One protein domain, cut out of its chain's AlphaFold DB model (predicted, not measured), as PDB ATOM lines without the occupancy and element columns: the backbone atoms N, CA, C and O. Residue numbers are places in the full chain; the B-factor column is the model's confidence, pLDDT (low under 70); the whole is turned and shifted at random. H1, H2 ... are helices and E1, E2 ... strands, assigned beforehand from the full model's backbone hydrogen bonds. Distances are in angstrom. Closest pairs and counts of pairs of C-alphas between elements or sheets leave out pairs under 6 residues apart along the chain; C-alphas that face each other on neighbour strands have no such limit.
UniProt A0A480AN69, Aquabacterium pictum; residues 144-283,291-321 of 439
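Overview. This is residues 144 to 283 and 291 to 321 of the 439 residues of a protein of Aquabacterium pictum (UniProt A0A480AN69). Little of this domain is regular structure: a curled, strongly twisted five-stranded sheet has the long helix H1 along one face, and residues 301 to 315 stick out. The 171 printed residues run E1 E2 H1 E3 E4 E5, helices and strands mixed; the strands keep that order in the mixed sheet. The whole is compact, radius of gyration of the C-alphas 17.6 A, spans 52 by 37 by 35 A.

Along the chain. E3 is residues 224 to 234, E4 237 to 247, E2 156 to 163. E1, 144 to 149, begins at (138.727, 104.546, 128.167); E5, 254 to 260, ends at (132.470, 124.378, 123.842). H1, 171 to 195, is 35.9 A long.

Arrangement. E3 E4 E5 form a meander, antiparallel neighbours in turn; N 228 and O 243 are within hydrogen-bond range, 2.8 A. E2, H1 and E3 make a strand-helix-strand unit, a right-handed crossover between parallel strands. H1 is over E3 and E4; its closest C-alphas to E3 are Ala 174 and Val 230, 5.6 A.

Size, cuts and confidence. Across the cut, C-alphas 283 and 291 are 12.5 A apart. The link H1 to E3 is long. In the printed part 55 residues have pLDDT under 70, among them residues 267 to 283 and 291 to 321.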
ATOM      1  N   ASP A 144     138.793 104.369 126.712       64.56
ATOM      2  CA  ASP A 144     138.727 104.546 128.167       64.56
ATOM      3  C   ASP A 144     139.617 105.737 128.549       64.56
ATOM      4  O   ASP A 144     140.818 105.721 128.277       64.56
ATOM      5  N   ASP A 145     139.009 106.781 129.104       57.62
ATOM      6  CA  ASP A 145     139.652 108.052 129.457       57.62
ATOM      7  C   ASP A 145     139.697 108.254 130.980       57.62
ATOM      8  O   ASP A 145     139.720 109.371 131.498       57.62
ATOM      9  N   GLY A 146     139.682 107.148 131.730       65.19
ATOM     10  CA  GLY A 146     139.824 107.145 133.177       65.19
ATOM     11  C   GLY A 146     138.488 107.096 133.909       65.19
ATOM     12  O   GLY A 146     137.582 106.342 133.557       65.19
ATOM     13  N   LYS A 147     138.380 107.845 135.010       71.31
ATOM     14  CA  LYS A 147     137.247 107.757 135.940       71.31
ATOM     15  C   LYS A 147     136.701 109.123 136.313       71.31
ATOM     16  O   LYS A 147     137.416 110.120 136.306       71.31
ATOM     17  N   ARG A 148     135.420 109.149 136.675       69.50
ATOM     18  CA  ARG A 148     134.709 110.340 137.141       69.50
ATOM     19  C   ARG A 148     133.658 109.970 138.179       69.50
ATOM     20  O   ARG A 148     133.085 108.886 138.116       69.50
ATOM     21  N   ASN A 149     133.370 110.874 139.110       71.62
ATOM     22  CA  ASN A 149     132.301 110.673 140.086       71.62
ATOM     23  C   ASN A 149     130.928 110.725 139.405       71.62
ATOM     24  O   ASN A 149     130.610 111.679 138.698       71.62
ATOM     25  N   ALA A 150     130.101 109.709 139.633       74.81
ATOM     26  CA  ALA A 150     128.710 109.711 139.208       74.81
ATOM     27  C   ALA A 150     127.900 110.705 140.046       74.81
ATOM     28  O   ALA A 150     127.846 110.590 141.267       74.81
ATOM     29  N   VAL A 151     127.152 111.603 139.404       71.25
ATOM     30  CA  VAL A 151     126.259 112.556 140.092       71.25
ATOM     31  C   VAL A 151     125.176 111.833 140.897       71.25
ATOM     32  O   VAL A 151     124.661 112.344 141.888       71.25
ATOM     33  N   SER A 152     124.821 110.611 140.488       73.50
ATOM     34  CA  SER A 152     123.719 109.859 141.090       73.50
ATOM     35  C   SER A 152     123.994 109.402 142.518       73.50
ATOM     36  O   SER A 152     123.058 109.315 143.311       73.50
ATOM     37  N   ASP A 153     125.236 109.022 142.814       79.44
ATOM     38  CA  ASP A 153     125.608 108.405 144.093       79.44
ATOM     39  C   ASP A 153     127.068 108.650 144.520       79.44
ATOM     40  O   ASP A 153     127.508 108.089 145.520       79.44
ATOM     41  N   GLY A 154     127.810 109.498 143.802       74.44
ATOM     42  CA  GLY A 154     129.171 109.925 144.132       74.44
ATOM     43  C   GLY A 154     130.269 108.893 143.873       74.44
ATOM     44  O   GLY A 154     131.430 109.190 144.135       74.44
ATOM     45  N   ARG A 155     129.945 107.688 143.384       80.81
ATOM     46  CA  ARG A 155     130.953 106.644 143.129       80.81
ATOM     47  C   ARG A 155     131.800 106.983 141.903       80.81
ATOM     48  O   ARG A 155     131.265 107.462 140.905       80.81
ATOM     49  N   GLU A 156     133.092 106.666 141.948       75.69
ATOM     50  CA  GLU A 156     133.967 106.738 140.774       75.69
ATOM     51  C   GLU A 156     133.586 105.658 139.757       75.69
ATOM     52  O   GLU A 156     133.655 104.459 140.036       75.69
ATOM     53  N   VAL A 157     133.200 106.097 138.567       79.12
ATOM     54  CA  VAL A 157     132.784 105.255 137.448       79.12
ATOM     55  C   VAL A 157     133.663 105.520 136.235       79.12
ATOM     56  O   VAL A 157     134.260 106.588 136.120       79.12
ATOM     57  N   ASN A 158     133.751 104.558 135.320       78.88
ATOM     58  CA  ASN A 158     134.610 104.696 134.141       78.88
ATOM     59  C   ASN A 158     134.055 105.755 133.175       78.88
ATOM     60  O   ASN A 158     132.837 105.853 132.996       78.88
ATOM     61  N   LEU A 159     134.950 106.521 132.553       77.94
ATOM     62  CA  LEU A 159     134.659 107.489 131.503       77.94
ATOM     63  C   LEU A 159     135.096 106.912 130.159       77.94
ATOM     64  O   LEU A 159     136.277 106.723 129.903       77.94
ATOM     65  N   TYR A 160     134.126 106.674 129.286       78.50
ATOM     66  CA  TYR A 160     134.376 106.260 127.912       78.50
ATOM     67  C   TYR A 160     134.188 107.440 126.989       78.50
ATOM     68  O   TYR A 160     133.146 108.083 127.040       78.50
ATOM     69  N   VAL A 161     135.140 107.708 126.109       75.25
ATOM     70  CA  VAL A 161     135.066 108.829 125.177       75.25
ATOM     71  C   VAL A 161     135.074 108.358 123.731       75.25
ATOM     72  O   VAL A 161     135.646 107.323 123.384       75.25
ATOM     73  N   LYS A 162     134.424 109.127 122.860       76.62
ATOM     74  CA  LYS A 162     134.490 108.938 121.412       76.62
ATOM     75  C   LYS A 162     134.667 110.259 120.705       76.62
ATOM     76  O   LYS A 162     133.842 111.156 120.851       76.62
ATOM     77  N   GLU A 163     135.693 110.330 119.872       77.38
ATOM     78  CA  GLU A 163     135.778 111.374 118.864       77.38
ATOM     79  C   GLU A 163     134.890 111.005 117.673       77.38
ATOM     80  O   GLU A 163     134.922 109.881 117.158       77.38
ATOM     81  N   HIS A 164     134.041 111.937 117.256       78.44
ATOM     82  CA  HIS A 164     133.207 111.754 116.085       78.44
ATOM     83  C   HIS A 164     134.068 111.859 114.823       78.44
ATOM     84  O   HIS A 164     134.758 112.849 114.605       78.44
ATOM     85  N   ALA A 165     134.000 110.838 113.969       71.38
ATOM     86  CA  ALA A 165     134.927 110.671 112.848       71.38
ATOM     87  C   ALA A 165     134.862 111.791 111.794       71.38
ATOM     88  O   ALA A 165     135.823 112.009 111.062       71.38
ATOM     89  N   THR A 166     133.722 112.476 111.676       80.50
ATOM     90  CA  THR A 166     133.532 113.548 110.693       80.50
ATOM     91  C   THR A 166     133.305 114.881 111.381       80.50
ATOM     92  O   THR A 166     132.423 114.976 112.239       80.50
ATOM     93  N   LYS A 167     134.010 115.917 110.913       87.69
ATOM     94  CA  LYS A 167     133.758 117.314 111.285       87.69
ATOM     95  C   LYS A 167     132.307 117.691 110.971       87.69
ATOM     96  O   LYS A 167     131.808 117.418 109.879       87.69
ATOM     97  N   ALA A 168     131.626 118.313 111.924       90.62
ATOM     98  CA  ALA A 168     130.282 118.833 111.743       90.62
ATOM     99  C   ALA A 168     130.296 120.182 111.004       90.62
ATOM    100  O   ALA A 168     131.212 120.987 111.152       90.62
ATOM    101  N   ALA A 169     129.246 120.456 110.227       90.38
ATOM    102  CA  ALA A 169     129.121 121.707 109.471       90.38
ATOM    103  C   ALA A 169     128.796 122.932 110.345       90.38
ATOM    104  O   ALA A 169     128.867 124.059 109.874       90.38
ATOM    105  N   SER A 170     128.365 122.711 111.586       86.75
ATOM    106  CA  SER A 170     128.019 123.755 112.547       86.75
ATOM    107  C   SER A 170     127.972 123.176 113.959       86.75
ATOM    108  O   SER A 170     127.921 121.952 114.140       86.75
ATOM    109  N   ARG A 171     127.886 124.049 114.965       85.81
ATOM    110  CA  ARG A 171     127.671 123.656 116.365       85.81
ATOM    111  C   ARG A 171     126.430 122.775 116.555       85.81
ATOM    112  O   ARG A 171     126.473 121.798 117.292       85.81
ATOM    113  N   ILE A 172     125.326 123.067 115.864       84.06
ATOM    114  CA  ILE A 172     124.096 122.254 115.957       84.06
ATOM    115  C   ILE A 172     124.335 120.856 115.427       84.06
ATOM    116  O   ILE A 172     123.932 119.884 116.059       84.06
ATOM    117  N   ALA A 173     124.990 120.760 114.270       88.00
ATOM    118  CA  ALA A 173     125.322 119.473 113.688       88.00
ATOM    119  C   ALA A 173     126.234 118.679 114.637       88.00
ATOM    120  O   ALA A 173     126.050 117.472 114.774       88.00
ATOM    121  N   ALA A 174     127.134 119.349 115.365       89.75
ATOM    122  CA  ALA A 174     127.954 118.714 116.391       89.75
ATOM    123  C   ALA A 174     127.125 118.188 117.573       89.75
ATOM    124  O   ALA A 174     127.262 117.026 117.956       89.75
ATOM    125  N   ILE A 175     126.200 118.999 118.100       89.56
ATOM    126  CA  ILE A 175     125.276 118.580 119.165       89.56
ATOM    127  C   ILE A 175     124.408 117.399 118.701       89.56
ATOM    128  O   ILE A 175     124.232 116.434 119.439       89.56
ATOM    129  N   GLN A 176     123.896 117.426 117.467       89.81
ATOM    130  CA  GLN A 176     123.099 116.337 116.888       89.81
ATOM    131  C   GLN A 176     123.912 115.047 116.714       89.81
ATOM    132  O   GLN A 176     123.385 113.956 116.951       89.81
ATOM    133  N   GLN A 177     125.181 115.148 116.313       89.69
ATOM    134  CA  GLN A 177     126.096 114.007 116.226       89.69
ATOM    135  C   GLN A 177     126.347 113.401 117.611       89.69
ATOM    136  O   GLN A 177     126.224 112.186 117.779       89.69
ATOM    137  N   ALA A 178     126.587 114.236 118.625       88.38
ATOM    138  CA  ALA A 178     126.730 113.786 120.005       88.38
ATOM    139  C   ALA A 178     125.454 113.139 120.558       88.38
ATOM    140  O   ALA A 178     125.507 112.044 121.115       88.38
ATOM    141  N   ALA A 179     124.291 113.750 120.315       93.12
ATOM    142  CA  ALA A 179     122.989 113.190 120.662       93.12
ATOM    143  C   ALA A 179     122.760 111.819 120.005       93.12
ATOM    144  O   ALA A 179     122.245 110.900 120.637       93.12
ATOM    145  N   THR A 180     123.167 111.662 118.743       88.88
ATOM    146  CA  THR A 180     123.043 110.400 117.996       88.88
ATOM    147  C   THR A 180     123.934 109.309 118.588       88.88
ATOM    148  O   THR A 180     123.484 108.176 118.756       88.88
ATOM    149  N   LEU A 181     125.175 109.636 118.958       86.75
ATOM    150  CA  LEU A 181     126.070 108.686 119.623       86.75
ATOM    151  C   LEU A 181     125.568 108.301 121.021       86.75
ATOM    152  O   LEU A 181     125.583 107.120 121.359       86.75
ATOM    153  N   ASN A 182     125.066 109.262 121.801       90.69
ATOM    154  CA  ASN A 182     124.458 108.996 123.108       90.69
ATOM    155  C   ASN A 182     123.222 108.090 122.978       90.69
ATOM    156  O   ASN A 182     123.060 107.134 123.735       90.69
ATOM    157  N   ALA A 183     122.381 108.333 121.966       87.81
ATOM    158  CA  ALA A 183     121.246 107.470 121.657       87.81
ATOM    159  C   ALA A 183     121.693 106.033 121.361       87.81
ATOM    160  O   ALA A 183     121.138 105.091 121.924       87.81
ATOM    161  N   ALA A 184     122.723 105.863 120.527       85.12
ATOM    162  CA  ALA A 184     123.257 104.550 120.177       85.12
ATOM    163  C   ALA A 184     123.785 103.793 121.406       85.12
ATOM    164  O   ALA A 184     123.484 102.610 121.564       85.12
ATOM    165  N   VAL A 185     124.503 104.473 122.308       85.06
ATOM    166  CA  VAL A 185     124.964 103.890 123.580       85.06
ATOM    167  C   VAL A 185     123.777 103.490 124.457       85.06
ATOM    168  O   VAL A 185     123.721 102.356 124.930       85.06
ATOM    169  N   GLY A 186     122.789 104.374 124.625       87.62
ATOM    170  CA  GLY A 186     121.571 104.081 125.380       87.62
ATOM    171  C   GLY A 186     120.822 102.853 124.854       87.62
ATOM    172  O   GLY A 186     120.504 101.947 125.629       87.62
ATOM    173  N   VAL A 187     120.611 102.775 123.533       85.50
ATOM    174  CA  VAL A 187     119.995 101.616 122.863       85.50
ATOM    175  C   VAL A 187     120.817 100.347 123.087       85.50
ATOM    176  O   VAL A 187     120.246  99.312 123.430       85.50
ATOM    177  N   ALA A 188     122.139 100.410 122.913       83.19
ATOM    178  CA  ALA A 188     123.017  99.253 123.048       83.19
ATOM    179  C   ALA A 188     123.007  98.689 124.475       83.19
ATOM    180  O   ALA A 188     122.877  97.479 124.661       83.19
ATOM    181  N   VAL A 189     123.058  99.553 125.493       86.44
ATOM    182  CA  VAL A 189     122.979  99.130 126.899       86.44
ATOM    183  C   VAL A 189     121.603  98.539 127.219       86.44
ATOM    184  O   VAL A 189     121.517  97.522 127.909       86.44
ATOM    185  N   ASP A 190     120.518  99.125 126.703       87.75
ATOM    186  CA  ASP A 190     119.165  98.578 126.869       87.75
ATOM    187  C   ASP A 190     118.986  97.222 126.168       87.75
ATOM    188  O   ASP A 190     118.268  96.350 126.660       87.75
ATOM    189  N   GLN A 191     119.608  97.025 125.005       84.56
ATOM    190  CA  GLN A 191     119.609  95.742 124.300       84.56
ATOM    191  C   GLN A 191     120.435  94.697 125.049       84.56
ATOM    192  O   GLN A 191     119.948  93.589 125.257       84.56
ATOM    193  N   TYR A 192     121.629  95.057 125.521       82.75
ATOM    194  CA  TYR A 192     122.471  94.184 126.336       82.75
ATOM    195  C   TYR A 192     121.743  93.730 127.607       82.75
ATOM    196  O   TYR A 192     121.628  92.535 127.868       82.75
ATOM    197  N   ALA A 193     121.162  94.667 128.364       88.50
ATOM    198  CA  ALA A 193     120.430  94.341 129.584       88.50
ATOM    199  C   ALA A 193     119.246  93.397 129.322       88.50
ATOM    200  O   ALA A 193     119.022  92.459 130.088       88.50
ATOM    201  N   ARG A 194     118.514  93.598 128.220       87.75
ATOM    202  CA  ARG A 194     117.394  92.725 127.846       87.75
ATOM    203  C   ARG A 194     117.846  91.342 127.390       87.75
ATOM    204  O   ARG A 194     117.247  90.352 127.803       87.75
ATOM    205  N   ASN A 195     118.866  91.269 126.541       84.00
ATOM    206  CA  ASN A 195     119.243  90.033 125.856       84.00
ATOM    207  C   ASN A 195     120.154  89.152 126.719       84.00
ATOM    208  O   ASN A 195     119.900  87.952 126.855       84.00
ATOM    209  N   GLU A 196     121.159  89.767 127.343       82.19
ATOM    210  CA  GLU A 196     122.200  89.071 128.101       82.19
ATOM    211  C   GLU A 196     121.815  88.926 129.574       82.19
ATOM    212  O   GLU A 196     121.890  87.833 130.125       82.19
ATOM    213  N   LEU A 197     121.321  90.002 130.203       86.50
ATOM    214  CA  LEU A 197     120.974  89.995 131.635       86.50
ATOM    215  C   LEU A 197     119.510  89.621 131.910       86.50
ATOM    216  O   LEU A 197     119.119  89.451 133.063       86.50
ATOM    217  N   ARG A 198     118.673  89.522 130.866       91.38
ATOM    218  CA  ARG A 198     117.220  89.274 130.972       91.38
ATOM    219  C   ARG A 198     116.482  90.292 131.851       91.38
ATOM    220  O   ARG A 198     115.442  89.990 132.434       91.38
ATOM    221  N   ILE A 199     116.981  91.528 131.895       90.25
ATOM    222  CA  ILE A 199     116.376  92.648 132.617       90.25
ATOM    223  C   ILE A 199     115.635  93.543 131.625       90.25
ATOM    224  O   ILE A 199     116.243  94.254 130.825       90.25
ATOM    225  N   ALA A 200     114.304  93.538 131.702       87.06
ATOM    226  CA  ALA A 200     113.457  94.417 130.896       87.06
ATOM    227  C   ALA A 200     113.322  95.833 131.490       87.06
ATOM    228  O   ALA A 200     113.199  96.806 130.749       87.06
ATOM    229  N   ASP A 201     113.359  95.962 132.820       88.38
ATOM    230  CA  ASP A 201     113.259  97.260 133.491       88.38
ATOM    231  C   ASP A 201     114.583  98.035 133.373       88.38
ATOM    232  O   ASP A 201     115.607  97.707 133.982       88.38
ATOM    233  N   LYS A 202     114.536  99.134 132.621       85.69
ATOM    234  CA  LYS A 202     115.692  99.983 132.309       85.69
ATOM    235  C   LYS A 202     116.305 100.715 133.495       85.69
ATOM    236  O   LYS A 202     117.414 101.231 133.361       85.69
ATOM    237  N   ASN A 203     115.615 100.806 134.626       86.69
ATOM    238  CA  ASN A 203     116.187 101.303 135.873       86.69
ATOM    239  C   ASN A 203     116.800 100.180 136.710       86.69
ATOM    240  O   ASN A 203     117.691 100.449 137.512       86.69
ATOM    241  N   GLN A 204     116.326  98.945 136.562       89.81
ATOM    242  CA  GLN A 204     116.845  97.812 137.324       89.81
ATOM    243  C   GLN A 204     118.118  97.220 136.724       89.81
ATOM    244  O   GLN A 204     118.765  96.428 137.402       89.81
ATOM    245  N   LYS A 205     118.505  97.595 135.498       91.12
ATOM    246  CA  LYS A 205     119.746  97.110 134.872       91.12
ATOM    247  C   LYS A 205     121.026  97.598 135.555       91.12
ATOM    248  O   LYS A 205     122.058  96.968 135.393       91.12
ATOM    249  N   TRP A 206     120.962  98.691 136.310       92.44
ATOM    250  CA  TRP A 206     122.141  99.338 136.889       92.44
ATOM    251  C   TRP A 206     122.572  98.720 138.216       92.44
ATOM    252  O   TRP A 206     121.712  98.413 139.047       92.44
ATOM    253  N   THR A 207     123.884  98.638 138.451       90.81
ATOM    254  CA  THR A 207     124.462  98.245 139.742       90.81
ATOM    255  C   THR A 207     124.019  99.227 140.834       90.81
ATOM    256  O   THR A 207     124.365 100.417 140.779       90.81
ATOM    257  N   PRO A 208     123.228  98.782 141.829       89.81
ATOM    258  CA  PRO A 208     122.773  99.620 142.933       89.81
ATOM    259  C   PRO A 208     123.933 100.244 143.718       89.81
ATOM    260  O   PRO A 208     125.001  99.652 143.832       89.81
ATOM    261  N   SER A 209     123.700 101.408 144.327       88.50
ATOM    262  CA  SER A 209     124.725 102.144 145.087       88.50
ATOM    263  C   SER A 209     125.275 101.403 146.309       88.50
ATOM    264  O   SER A 209     126.390 101.673 146.737       88.50
ATOM    265  N   HIS A 210     124.509 100.463 146.866       84.31
ATOM    266  CA  HIS A 210     124.922  99.631 148.001       84.31
ATOM    267  C   HIS A 210     125.688  98.366 147.585       84.31
ATOM    268  O   HIS A 210     126.102  97.602 148.452       84.31
ATOM    269  N   GLN A 211     125.826  98.111 146.283       85.00
ATOM    270  CA  GLN A 211     126.605  96.999 145.748       85.00
ATOM    271  C   GLN A 211     127.932  97.522 145.204       85.00
ATOM    272  O   GLN A 211     128.021  98.661 144.731       85.00
ATOM    273  N   ALA A 212     128.966  96.688 145.298       78.06
ATOM    274  CA  ALA A 212     130.265  97.017 144.742       78.06
ATOM    275  C   ALA A 212     130.134  97.186 143.223       78.06
ATOM    276  O   ALA A 212     129.501  96.371 142.552       78.06
ATOM    277  N   LEU A 213     130.730  98.261 142.701       79.12
ATOM    278  CA  LEU A 213     131.057  98.303 141.283       79.12
ATOM    279  C   LEU A 213     132.050  97.188 141.006       79.12
ATOM    280  O   LEU A 213     132.767  96.738 141.902       79.12
ATOM    281  N   ASN A 214     132.134  96.794 139.754       72.00
ATOM    282  CA  ASN A 214     133.051  95.780 139.314       72.00
ATOM    283  C   ASN A 214     132.818  94.396 139.958       72.00
ATOM    284  O   ASN A 214     133.741  93.599 140.093       72.00
ATOM    285  N   ASP A 215     131.579  94.058 140.297       71.19
ATOM    286  CA  ASP A 215     131.247  92.716 140.770       71.19
ATOM    287  C   ASP A 215     130.834  91.820 139.588       71.19
ATOM    288  O   ASP A 215     129.845  92.068 138.889       71.19
ATOM    289  N   LYS A 216     131.629  90.775 139.324       64.81
ATOM    290  CA  LYS A 216     131.411  89.839 138.208       64.81
ATOM    291  C   LYS A 216     130.157  88.977 138.378       64.81
ATOM    292  O   LYS A 216     129.599  88.530 137.369       64.81
ATOM    293  N   ASP A 217     129.717  88.786 139.619       73.06
ATOM    294  CA  ASP A 217     128.584  87.936 139.975       73.06
ATOM    295  C   ASP A 217     127.257  88.714 139.937       73.06
ATOM    296  O   ASP A 217     126.180  88.128 140.053       73.06
ATOM    297  N   LEU A 218     127.305  90.032 139.704       75.06
ATOM    298  CA  LEU A 218     126.113  90.834 139.467       75.06
ATOM    299  C   LEU A 218     125.675  90.762 138.004       75.06
ATOM    300  O   LEU A 218     126.408  91.123 137.078       75.06
ATOM    301  N   ASP A 219     124.414  90.396 137.791       86.25
ATOM    302  CA  ASP A 219     123.719  90.577 136.513       86.25
ATOM    303  C   ASP A 219     123.232  92.022 136.382       86.25
ATOM    304  O   ASP A 219     122.035  92.315 136.322       86.25
ATOM    305  N   LYS A 220     124.187  92.952 136.413       88.38
ATOM    306  CA  LYS A 220     123.979  94.395 136.321       88.38
ATOM    307  C   LYS A 220     125.032  95.029 135.419       88.38
ATOM    308  O   LYS A 220     126.056  94.429 135.100       88.38
ATOM    309  N   VAL A 221     124.728  96.245 134.991       88.06
ATOM    310  CA  VAL A 221     125.645  97.155 134.313       88.06
ATOM    311  C   VAL A 221     126.078  98.195 135.332       88.06
ATOM    312  O   VAL A 221     125.228  98.879 135.915       88.06
ATOM    313  N   ASP A 222     127.377  98.342 135.542       89.06
ATOM    314  CA  ASP A 222     127.894  99.435 136.347       89.06
ATOM    315  C   ASP A 222     127.556 100.772 135.688       89.06
ATOM    316  O   ASP A 222     127.624 100.896 134.460       89.06
ATOM    317  N   PRO A 223     127.173 101.788 136.475       91.19
ATOM    318  CA  PRO A 223     127.080 103.135 135.953       91.19
ATOM    319  C   PRO A 223     128.401 103.571 135.304       91.19
ATOM    320  O   PRO A 223     129.473 103.147 135.729       91.19
ATOM    321  N   PHE A 224     128.325 104.416 134.280       88.50
ATOM    322  CA  PHE A 224     129.493 104.939 133.567       88.50
ATOM    323  C   PHE A 224     129.229 106.342 133.018       88.50
ATOM    324  O   PHE A 224     128.076 106.773 132.913       88.50
ATOM    325  N   MET A 225     130.298 107.043 132.654       85.81
ATOM    326  CA  MET A 225     130.245 108.288 131.893       85.81
ATOM    327  C   MET A 225     130.582 108.024 130.429       85.81
ATOM    328  O   MET A 225     131.419 107.178 130.113       85.81
ATOM    329  N   PHE A 226     129.939 108.762 129.534       87.75
ATOM    330  CA  PHE A 226     130.161 108.690 128.102       87.75
ATOM    331  C   PHE A 226     130.420 110.083 127.526       87.75
ATOM    332  O   PHE A 226     129.504 110.889 127.432       87.75
ATOM    333  N   GLY A 227     131.662 110.379 127.155       85.44
ATOM    334  CA  GLY A 227     132.061 111.608 126.480       85.44
ATOM    335  C   GLY A 227     131.970 111.491 124.962       85.44
ATOM    336  O   GLY A 227     132.397 110.501 124.365       85.44
ATOM    337  N   VAL A 228     131.461 112.527 124.306       83.88
ATOM    338  CA  VAL A 228     131.509 112.657 122.851       83.88
ATOM    339  C   VAL A 228     132.205 113.951 122.485       83.88
ATOM    340  O   VAL A 228     131.735 115.023 122.851       83.88
ATOM    341  N   MET A 229     133.283 113.837 121.715       84.25
ATOM    342  CA  MET A 229     134.045 114.957 121.171       84.25
ATOM    343  C   MET A 229     133.703 115.118 119.695       84.25
ATOM    344  O   MET A 229     133.747 114.154 118.932       84.25
ATOM    345  N   VAL A 230     133.355 116.329 119.278       85.44
ATOM    346  CA  VAL A 230     132.977 116.632 117.900       85.44
ATOM    347  C   VAL A 230     133.632 117.932 117.459       85.44
ATOM    348  O   VAL A 230     133.372 118.993 118.029       85.44
ATOM    349  N   SER A 231     134.455 117.865 116.416       88.31
ATOM    350  CA  SER A 231     134.948 119.066 115.740       88.31
ATOM    351  C   SER A 231     133.863 119.673 114.855       88.31
ATOM    352  O   SER A 231     133.097 118.939 114.229       88.31
ATOM    353  N   PHE A 232     133.807 120.999 114.748       88.69
ATOM    354  CA  PHE A 232     132.857 121.696 113.882       88.69
ATOM    355  C   PHE A 232     133.437 122.960 113.250       88.69
ATOM    356  O   PHE A 232     134.415 123.512 113.740       88.69
ATOM    357  N   ASP A 233     132.837 123.390 112.141       87.06
ATOM    358  CA  ASP A 233     133.149 124.671 111.504       87.06
ATOM    359  C   ASP A 233     132.357 125.814 112.150       87.06
ATOM    360  O   ASP A 233     131.136 125.714 112.304       87.06
ATOM    361  N   ASP A 234     133.043 126.900 112.502       84.62
ATOM    362  CA  ASP A 234     132.420 128.167 112.885       84.62
ATOM    363  C   ASP A 234     133.080 129.316 112.121       84.62
ATOM    364  O   ASP A 234     134.199 129.735 112.426       84.62
ATOM    365  N   GLY A 235     132.416 129.781 111.062       83.81
ATOM    366  CA  GLY A 235     132.930 130.863 110.221       83.81
ATOM    367  C   GLY A 235     134.279 130.551 109.560       83.81
ATOM    368  O   GLY A 235     135.075 131.468 109.370       83.81
ATOM    369  N   GLY A 236     134.554 129.283 109.230       82.06
ATOM    370  CA  GLY A 236     135.830 128.838 108.658       82.06
ATOM    371  C   GLY A 236     136.934 128.551 109.681       82.06
ATOM    372  O   GLY A 236     138.064 128.262 109.283       82.06
ATOM    373  N   HIS A 237     136.634 128.620 110.980       82.75
ATOM    374  CA  HIS A 237     137.539 128.200 112.047       82.75
ATOM    375  C   HIS A 237     137.157 126.812 112.568       82.75
ATOM    376  O   HIS A 237     135.980 126.532 112.796       82.75
ATOM    377  N   ASP A 238     138.159 125.960 112.790       85.62
ATOM    378  CA  ASP A 238     137.962 124.651 113.409       85.62
ATOM    379  C   ASP A 238     137.753 124.806 114.915       85.62
ATOM    380  O   ASP A 238     138.621 125.291 115.643       85.62
ATOM    381  N   GLN A 239     136.584 124.374 115.367       89.06
ATOM    382  CA  GLN A 239     136.144 124.410 116.752       89.06
ATOM    383  C   GLN A 239     135.893 122.995 117.259       89.06
ATOM    384  O   GLN A 239     135.790 122.038 116.489       89.06
ATOM    385  N   ARG A 240     135.775 122.856 118.574       85.38
ATOM    386  CA  ARG A 240     135.492 121.600 119.269       85.38
ATOM    387  C   ARG A 240     134.367 121.770 120.284       85.38
ATOM    388  O   ARG A 240     134.356 122.726 121.065       85.38
ATOM    389  N   LEU A 241     133.455 120.804 120.268       85.56
ATOM    390  CA  LEU A 241     132.434 120.569 121.280       85.56
ATOM    391  C   LEU A 241     132.723 119.230 121.959       85.56
ATOM    392  O   LEU A 241     133.024 118.247 121.284       85.56
ATOM    393  N   GLU A 242     132.584 119.175 123.271       84.12
ATOM    394  CA  GLU A 242     132.598 117.937 124.036       84.12
ATOM    395  C   GLU A 242     131.424 117.907 125.016       84.12
ATOM    396  O   GLU A 242     131.164 118.870 125.738       84.12
ATOM    397  N   LEU A 243     130.682 116.801 124.992       85.94
ATOM    398  CA  LEU A 243     129.525 116.551 125.846       85.94
ATOM    399  C   LEU A 243     129.733 115.245 126.600       85.94
ATOM    400  O   LEU A 243     129.977 114.216 125.973       85.94
ATOM    401  N   ILE A 244     129.600 115.278 127.925       84.69
ATOM    402  CA  ILE A 244     129.702 114.089 128.777       84.69
ATOM    403  C   ILE A 244     128.313 113.724 129.279       84.69
ATOM    404  O   ILE A 244     127.618 114.551 129.864       84.69
ATOM    405  N   PHE A 245     127.919 112.476 129.046       89.44
ATOM    406  CA  PHE A 245     126.641 111.904 129.434       89.44
ATOM    407  C   PHE A 245     126.827 110.900 130.570       89.44
ATOM    408  O   PHE A 245     127.664 110.006 130.477       89.44
ATOM    409  N   GLN A 246     126.009 110.973 131.613       89.69
ATOM    410  CA  GLN A 246     125.967 109.936 132.635       89.69
ATOM    411  C   GLN A 246     125.009 108.819 132.226       89.69
ATOM    412  O   GLN A 246     123.867 109.055 131.844       89.69
ATOM    413  N   HIS A 247     125.435 107.573 132.383       90.94
ATOM    414  CA  HIS A 247     124.605 106.387 132.240       90.94
ATOM    415  C   HIS A 247     124.485 105.683 133.586       90.94
ATOM    416  O   HIS A 247     125.367 104.942 134.003       90.94
ATOM    417  N   ALA A 248     123.390 105.960 134.295       90.06
ATOM    418  CA  ALA A 248     123.124 105.413 135.620       90.06
ATOM    419  C   ALA A 248     121.620 105.277 135.886       90.06
ATOM    420  O   ALA A 248     120.768 105.760 135.128       90.06
ATOM    421  N   LYS A 249     121.276 104.667 137.024       89.00
ATOM    422  CA  LYS A 249     119.893 104.604 137.504       89.00
ATOM    423  C   LYS A 249     119.324 106.017 137.644       89.00
ATOM    424  O   LYS A 249     119.934 106.855 138.292       89.00
ATOM    425  N   HIS A 250     118.153 106.271 137.054       83.69
ATOM    426  CA  HIS A 250     117.475 107.583 136.990       83.69
ATOM    427  C   HIS A 250     118.169 108.689 136.178       83.69
ATOM    428  O   HIS A 250     117.470 109.592 135.732       83.69
ATOM    429  N   TRP A 251     119.473 108.588 135.925       84.94
ATOM    430  CA  TRP A 251     120.278 109.616 135.253       84.94
ATOM    431  C   TRP A 251     120.756 109.208 133.859       84.94
ATOM    432  O   TRP A 251     121.609 109.869 133.287       84.94
ATOM    433  N   THR A 252     120.246 108.106 133.303       88.19
ATOM    434  CA  THR A 252     120.735 107.580 132.022       88.19
ATOM    435  C   THR A 252     120.630 108.594 130.878       88.19
ATOM    436  O   THR A 252     119.560 109.148 130.614       88.19
ATOM    437  N   GLY A 253     121.744 108.787 130.165       87.12
ATOM    438  CA  GLY A 253     121.919 109.709 129.043       87.12
ATOM    439  C   GLY A 253     121.839 111.190 129.414       87.12
ATOM    440  O   GLY A 253     121.586 112.001 128.526       87.12
ATOM    441  N   TYR A 254     121.975 111.539 130.696       85.69
ATOM    442  CA  TYR A 254     121.897 112.920 131.170       85.69
ATOM    443  C   TYR A 254     123.201 113.672 130.906       85.69
ATOM    444  O   TYR A 254     124.261 113.118 131.173       85.69
ATOM    445  N   VAL A 255     123.139 114.910 130.407       85.62
ATOM    446  CA  VAL A 255     124.342 115.726 130.167       85.62
ATOM    447  C   VAL A 255     124.893 116.207 131.503       85.62
ATOM    448  O   VAL A 255     124.223 116.933 132.229       85.62
ATOM    449  N   GLU A 256     126.111 115.798 131.820       77.75
ATOM    450  CA  GLU A 256     126.802 116.138 133.058       77.75
ATOM    451  C   GLU A 256     127.900 117.181 132.829       77.75
ATOM    452  O   GLU A 256     128.079 118.048 133.684       77.75
ATOM    453  N   ALA A 257     128.550 117.187 131.660       76.31
ATOM    454  CA  ALA A 257     129.517 118.225 131.322       76.31
ATOM    455  C   ALA A 257     129.412 118.720 129.880       76.31
ATOM    456  O   ALA A 257     129.100 117.953 128.968       76.31
ATOM    457  N   ILE A 258     129.710 120.008 129.691       78.56
ATOM    458  CA  ILE A 258     129.751 120.667 128.382       78.56
ATOM    459  C   ILE A 258     131.041 121.470 128.279       78.56
ATOM    460  O   ILE A 258     131.296 122.355 129.094       78.56
ATOM    461  N   TYR A 259     131.817 121.200 127.237       79.44
ATOM    462  CA  TYR A 259     132.948 122.011 126.813       79.44
ATOM    463  C   TYR A 259     132.698 122.480 125.382       79.44
ATOM    464  O   TYR A 259     132.595 121.669 124.466       79.44
ATOM    465  N   ASP A 260     132.591 123.787 125.172       82.38
ATOM    466  CA  ASP A 260     132.470 124.378 123.842       82.38
ATOM    467  C   ASP A 260     133.549 125.447 123.673       82.38
ATOM    468  O   ASP A 260     133.519 126.497 124.311       82.38
ATOM    469  N   SER A 261     134.501 125.177 122.784       81.62
ATOM    470  CA  SER A 261     135.611 126.087 122.459       81.62
ATOM    471  C   SER A 261     135.177 127.488 122.002       81.62
ATOM    472  O   SER A 261     135.914 128.455 122.208       81.62
ATOM    473  N   THR A 262     133.971 127.627 121.443       78.25
ATOM    474  CA  THR A 262     133.413 128.917 121.006       78.25
ATOM    475  C   THR A 262     132.700 129.677 122.121       78.25
ATOM    476  O   THR A 262     132.436 130.872 121.990       78.25
ATOM    477  N   ASN A 263     132.388 129.010 123.233       73.56
ATOM    478  CA  ASN A 263     131.676 129.602 124.352       73.56
ATOM    479  C   ASN A 263     132.679 130.089 125.408       73.56
ATOM    480  O   ASN A 263     133.465 129.318 125.953       73.56
ATOM    481  N   ALA A 264     132.661 131.388 125.718       69.38
ATOM    482  CA  ALA A 264     133.622 132.002 126.633       69.38
ATOM    483  C   ALA A 264     133.603 131.415 128.058       69.38
ATOM    484  O   ALA A 264     134.637 131.470 128.736       69.38
ATOM    485  N   ASP A 265     132.472 130.849 128.481       65.56
ATOM    486  CA  ASP A 265     132.287 130.271 129.811       65.56
ATOM    487  C   ASP A 265     132.771 128.826 129.894       65.56
ATOM    488  O   ASP A 265     133.304 128.438 130.931       65.56
ATOM    489  N   THR A 266     132.659 128.055 128.804       70.56
ATOM    490  CA  THR A 266     132.999 126.621 128.802       70.56
ATOM    491  C   THR A 266     134.289 126.262 128.062       70.56
ATOM    492  O   THR A 266     134.817 125.170 128.254       70.56
ATOM    493  N   ARG A 267     134.866 127.178 127.267       68.44
ATOM    494  CA  ARG A 267     136.100 126.939 126.485       68.44
ATOM    495  C   ARG A 267     137.360 126.680 127.310       68.44
ATOM    496  O   ARG A 267     138.347 126.179 126.778       68.44
ATOM    497  N   ALA A 268     137.385 127.106 128.571       57.91
ATOM    498  CA  ALA A 268     138.552 126.960 129.447       57.91
ATOM    499  C   ALA A 268     138.336 125.888 130.519       57.91
ATOM    500  O   ALA A 268     139.280 125.211 130.910       57.91
ATOM    501  N   VAL A 269     137.096 125.742 130.983       59.81
ATOM    502  CA  VAL A 269     136.681 124.787 132.010       59.81
ATOM    503  C   VAL A 269     135.292 124.299 131.612       59.81
ATOM    504  O   VAL A 269     134.456 125.141 131.293       59.81
ATOM    505  N   PRO A 270     135.012 122.987 131.612       64.94
ATOM    506  CA  PRO A 270     133.675 122.503 131.290       64.94
ATOM    507  C   PRO A 270     132.636 123.030 132.290       64.94
ATOM    508  O   PRO A 270     132.918 123.126 133.485       64.94
ATOM    509  N   SER A 271     131.409 123.304 131.833       67.94
ATOM    510  CA  SER A 271     130.286 123.453 132.767       67.94
ATOM    511  C   SER A 271     129.961 122.080 133.339       67.94
ATOM    512  O   SER A 271     129.779 121.153 132.550       67.94
ATOM    513  N   MET A 272     129.876 121.935 134.659       61.75
ATOM    514  CA  MET A 272     129.639 120.649 135.325       61.75
ATOM    515  C   MET A 272     128.618 120.815 136.449       61.75
ATOM    516  O   MET A 272     128.544 121.877 137.065       61.75
ATOM    517  N   TYR A 273     127.871 119.754 136.748       51.28
ATOM    518  CA  TYR A 273     127.046 119.685 137.954       51.28
ATOM    519  C   TYR A 273     127.597 118.618 138.879       51.28
ATOM    520  O   TYR A 273     127.443 117.430 138.618       51.28
ATOM    521  N   ASP A 274     128.222 119.056 139.968       45.22
ATOM    522  CA  ASP A 274     128.804 118.168 140.969       45.22
ATOM    523  C   ASP A 274     128.074 118.358 142.304       45.22
ATOM    524  O   ASP A 274     128.066 119.443 142.868       45.22
ATOM    525  N   VAL A 275     127.381 117.331 142.801       38.94
ATOM    526  CA  VAL A 275     126.800 117.270 144.164       38.94
ATOM    527  C   VAL A 275     126.065 118.538 144.669       38.94
ATOM    528  O   VAL A 275     126.096 118.867 145.854       38.94
ATOM    529  N   GLY A 276     125.384 119.277 143.787       37.41
ATOM    530  CA  GLY A 276     124.689 120.522 144.148       37.41
ATOM    531  C   GLY A 276     125.597 121.736 144.398       37.41
ATOM    532  O   GLY A 276     125.117 122.738 144.924       37.41
ATOM    533  N   THR A 277     126.874 121.669 144.012       36.91
ATOM    534  CA  THR A 277     127.829 122.783 144.048       36.91
ATOM    535  C   THR A 277     128.689 122.774 142.781       36.91
ATOM    536  O   THR A 277     129.407 121.823 142.504       36.91
ATOM    537  N   GLU A 278     128.637 123.843 141.997       36.59
ATOM    538  CA  GLU A 278     129.469 124.002 140.801       36.59
ATOM    539  C   GLU A 278     130.950 124.052 141.194       36.59
ATOM    540  O   GLU A 278     131.374 124.940 141.937       36.59
ATOM    541  N   ALA A 279     131.749 123.095 140.728       38.22
ATOM    542  CA  ALA A 279     133.173 123.041 141.036       38.22
ATOM    543  C   ALA A 279     134.010 122.956 139.759       38.22
ATOM    544  O   ALA A 279     133.725 122.163 138.870       38.22
ATOM    545  N   ALA A 280     135.074 123.758 139.698       37.81
ATOM    546  CA  ALA A 280     136.195 123.571 138.785       37.81
ATOM    547  C   ALA A 280     137.167 122.530 139.374       37.81
ATOM    548  O   ALA A 280     137.369 122.480 140.590       37.81
ATOM    549  N   LEU A 281     137.792 121.709 138.525       36.12
ATOM    550  CA  LEU A 281     138.837 120.770 138.952       36.12
ATOM    551  C   LEU A 281     140.041 121.525 139.546       36.12
ATOM    552  O   LEU A 281     140.473 122.548 139.015       36.12
ATOM    553  N   LYS A 282     140.602 121.001 140.645       36.59
ATOM    554  CA  LYS A 282     141.870 121.473 141.221       36.59
ATOM    555  C   LYS A 282     143.047 120.993 140.370       36.59
ATOM    556  O   LYS A 282     143.186 119.795 140.144       36.59
ATOM    557  N   ASP A 283     143.942 121.908 140.013       35.41
ATOM    558  CA  ASP A 283     145.325 121.576 139.667       35.41
ATOM    559  C   ASP A 283     146.108 121.242 140.957       35.41
ATOM    560  O   ASP A 283     146.052 121.958 141.961       35.41
ATOM    561  N   HIS A 291     138.632 131.478 142.279       33.25
ATOM    562  CA  HIS A 291     137.761 131.382 141.110       33.25
ATOM    563  C   HIS A 291     136.823 130.185 141.237       33.25
ATOM    564  O   HIS A 291     136.778 129.303 140.385       33.25
ATOM    565  N   TYR A 292     136.005 130.206 142.294       32.25
ATOM    566  CA  TYR A 292     134.647 129.687 142.172       32.25
ATOM    567  C   TYR A 292     133.941 130.588 141.157       32.25
ATOM    568  O   TYR A 292     133.483 131.681 141.496       32.25
ATOM    569  N   ARG A 293     133.897 130.190 139.884       38.94
ATOM    570  CA  ARG A 293     132.878 130.758 139.006       38.94
ATOM    571  C   ARG A 293     131.573 130.131 139.455       38.94
ATOM    572  O   ARG A 293     131.306 128.985 139.125       38.94
ATOM    573  N   HIS A 294     130.823 130.881 140.258       38.00
ATOM    574  CA  HIS A 294     129.379 130.738 140.294       38.00
ATOM    575  C   HIS A 294     128.909 130.880 138.853       38.00
ATOM    576  O   HIS A 294     128.850 131.992 138.323       38.00
ATOM    577  N   LEU A 295     128.663 129.752 138.212       39.44
ATOM    578  CA  LEU A 295     127.688 129.736 137.162       39.44
ATOM    579  C   LEU A 295     126.354 130.055 137.906       39.44
ATOM    580  O   LEU A 295     125.987 129.529 138.948       39.44
ATOM    581  N   LYS A 296     125.682 131.128 137.520       33.88
ATOM    582  CA  LYS A 296     124.311 131.433 137.916       33.88
ATOM    583  C   LYS A 296     123.283 130.342 137.510       33.88
ATOM    584  O   LYS A 296     122.159 130.417 138.007       33.88
ATOM    585  N   PHE A 297     123.613 129.367 136.650       44.06
ATOM    586  CA  PHE A 297     122.732 128.340 136.079       44.06
ATOM    587  C   PHE A 297     123.434 126.985 135.834       44.06
ATOM    588  O   PHE A 297     124.553 126.888 135.338       44.06
ATOM    589  N   SER A 298     122.693 125.913 136.125       42.12
ATOM    590  CA  SER A 298     123.134 124.517 136.082       42.12
ATOM    591  C   SER A 298     122.766 123.826 134.758       42.12
ATOM    592  O   SER A 298     121.782 124.187 134.113       42.12
ATOM    593  N   ASN A 299     123.476 122.749 134.391       47.41
ATOM    594  CA  ASN A 299     122.999 121.768 133.393       47.41
ATOM    595  C   ASN A 299     121.689 121.060 133.841       47.41
ATOM    596  O   ASN A 299     121.047 120.353 133.066       47.41
ATOM    597  N   VAL A 300     121.270 121.291 135.091       41.91
ATOM    598  CA  VAL A 300     119.962 120.973 135.657       41.91
ATOM    599  C   VAL A 300     118.985 122.093 135.351       41.91
ATOM    600  O   VAL A 300     118.852 123.030 136.131       41.91
ATOM    601  N   HIS A 301     118.296 121.925 134.217       47.12
ATOM    602  CA  HIS A 301     117.029 122.546 133.821       47.12
ATOM    603  C   HIS A 301     116.643 123.771 134.653       47.12
ATOM    604  O   HIS A 301     116.010 123.642 135.710       47.12
ATOM    605  N   ASP A 302     117.003 124.954 134.160       42.84
ATOM    606  CA  ASP A 302     116.584 126.200 134.783       42.84
ATOM    607  C   ASP A 302     115.047 126.237 134.882       42.84
ATOM    608  O   ASP A 302     114.314 125.940 133.936       42.84
ATOM    609  N   LYS A 303     114.544 126.589 136.066       37.62
ATOM    610  CA  LYS A 303     113.112 126.784 136.330       37.62
ATOM    611  C   LYS A 303     112.675 128.193 135.929       37.62
ATOM    612  O   LYS A 303     111.806 128.757 136.594       37.62
ATOM    613  N   HIS A 304     113.299 128.818 134.926       41.06
ATOM    614  CA  HIS A 304     112.914 130.173 134.555       41.06
ATOM    615  C   HIS A 304     111.589 130.184 133.803       41.06
ATOM    616  O   HIS A 304     111.485 130.175 132.578       41.06
ATOM    617  N   ASP A 305     110.550 130.253 134.618       36.94
ATOM    618  CA  ASP A 305     109.187 130.571 134.276       36.94
ATOM    619  C   ASP A 305     109.121 132.061 133.869       36.94
ATOM    620  O   ASP A 305     108.675 132.920 134.622       36.94
ATOM    621  N   GLY A 306     109.589 132.385 132.662       38.06
ATOM    622  CA  GLY A 306     109.006 133.462 131.855       38.06
ATOM    623  C   GLY A 306     109.262 134.925 132.237       38.06
ATOM    624  O   GLY A 306     108.325 135.710 132.135       38.06
ATOM    625  N   ASN A 307     110.491 135.341 132.577       34.34
ATOM    626  CA  ASN A 307     110.787 136.778 132.737       34.34
ATOM    627  C   ASN A 307     112.069 137.293 132.052       34.34
ATOM    628  O   ASN A 307     112.592 138.342 132.431       34.34
ATOM    629  N   SER A 308     112.554 136.612 131.005       38.06
ATOM    630  CA  SER A 308     113.531 137.227 130.096       38.06
ATOM    631  C   SER A 308     112.814 138.257 129.203       38.06
ATOM    632  O   SER A 308     111.845 137.896 128.531       38.06
ATOM    633  N   PRO A 309     113.238 139.538 129.177       35.56
ATOM    634  CA  PRO A 309     112.550 140.610 128.445       35.56
ATOM    635  C   PRO A 309     112.670 140.508 126.915       35.56
ATOM    636  O   PRO A 309     112.126 141.350 126.203       35.56
ATOM    637  N   LEU A 310     113.357 139.487 126.395       39.84
ATOM    638  CA  LEU A 310     113.443 139.195 124.971       39.84
ATOM    639  C   LEU A 310     113.034 137.731 124.753       39.84
ATOM    640  O   LEU A 310     113.695 136.848 125.302       39.84
ATOM    641  N   PRO A 311     111.967 137.437 123.984       40.50
ATOM    642  CA  PRO A 311     111.692 136.066 123.583       40.50
ATOM    643  C   PRO A 311     112.878 135.606 122.742       40.50
ATOM    644  O   PRO A 311     113.154 136.189 121.690       40.50
ATOM    645  N   ALA A 312     113.610 134.599 123.211       48.94
ATOM    646  CA  ALA A 312     114.671 134.043 122.400       48.94
ATOM    647  C   ALA A 312     114.070 133.514 121.083       48.94
ATOM    648  O   ALA A 312     113.031 132.841 121.101       48.94
ATOM    649  N   PRO A 313     114.669 133.836 119.925       55.56
ATOM    650  CA  PRO A 313     114.062 133.531 118.637       55.56
ATOM    651  C   PRO A 313     114.074 132.035 118.285       55.56
ATOM    652  O   PRO A 313     113.397 131.682 117.329       55.56
ATOM    653  N   ASN A 314     114.793 131.184 119.035       65.00
ATOM    654  CA  ASN A 314     114.703 129.713 119.147       65.00
ATOM    655  C   ASN A 314     115.757 129.213 120.171       65.00
ATOM    656  O   ASN A 314     116.651 129.976 120.540       65.00
ATOM    657  N   ILE A 315     115.688 127.943 120.603       61.50
ATOM    658  CA  ILE A 315     116.652 127.315 121.543       61.50
ATOM    659  C   ILE A 315     118.093 127.426 121.020       61.50
ATOM    660  O   ILE A 315     119.041 127.567 121.780       61.50
ATOM    661  N   LEU A 316     118.279 127.406 119.699       58.28
ATOM    662  CA  LEU A 316     119.583 127.608 119.076       58.28
ATOM    663  C   LEU A 316     120.145 129.019 119.304       58.28
ATOM    664  O   LEU A 316     121.341 129.172 119.537       58.28
ATOM    665  N   ALA A 317     119.328 130.059 119.174       57.03
ATOM    666  CA  ALA A 317     119.767 131.438 119.341       57.03
ATOM    667  C   ALA A 317     120.177 131.711 120.789       57.03
ATOM    668  O   ALA A 317     121.134 132.451 121.026       57.03
ATOM    669  N   GLU A 318     119.548 131.004 121.731       56.06
ATOM    670  CA  GLU A 318     120.021 130.875 123.107       56.06
ATOM    671  C   GLU A 318     121.357 130.138 123.200       56.06
ATOM    672  O   GLU A 318     121.794 129.905 124.290       56.06
ATOM    673  N   THR A 319     122.063 129.739 122.143       51.16
ATOM    674  CA  THR A 319     123.449 129.229 122.258       51.16
ATOM    675  C   THR A 319     124.492 130.260 121.826       51.16
ATOM    676  O   THR A 319     125.687 130.085 122.064       51.16
ATOM    677  N   LEU A 320     124.066 131.354 121.186       51.56
ATOM    678  CA  LEU A 320     124.942 132.321 120.515       51.56
ATOM    679  C   LEU A 320     125.327 133.518 121.398       51.56
ATOM    680  O   LEU A 320     126.308 134.194 121.110       51.56
ATOM    681  N   GLY A 321     124.584 133.780 122.478       47.09
ATOM    682  CA  GLY A 321     124.758 134.980 123.307       47.09
ATOM    683  C   GLY A 321     125.933 134.965 124.289       47.09
ATOM    684  O   GLY A 321     126.118 135.954 124.992       47.09
TER     685      GLY A 321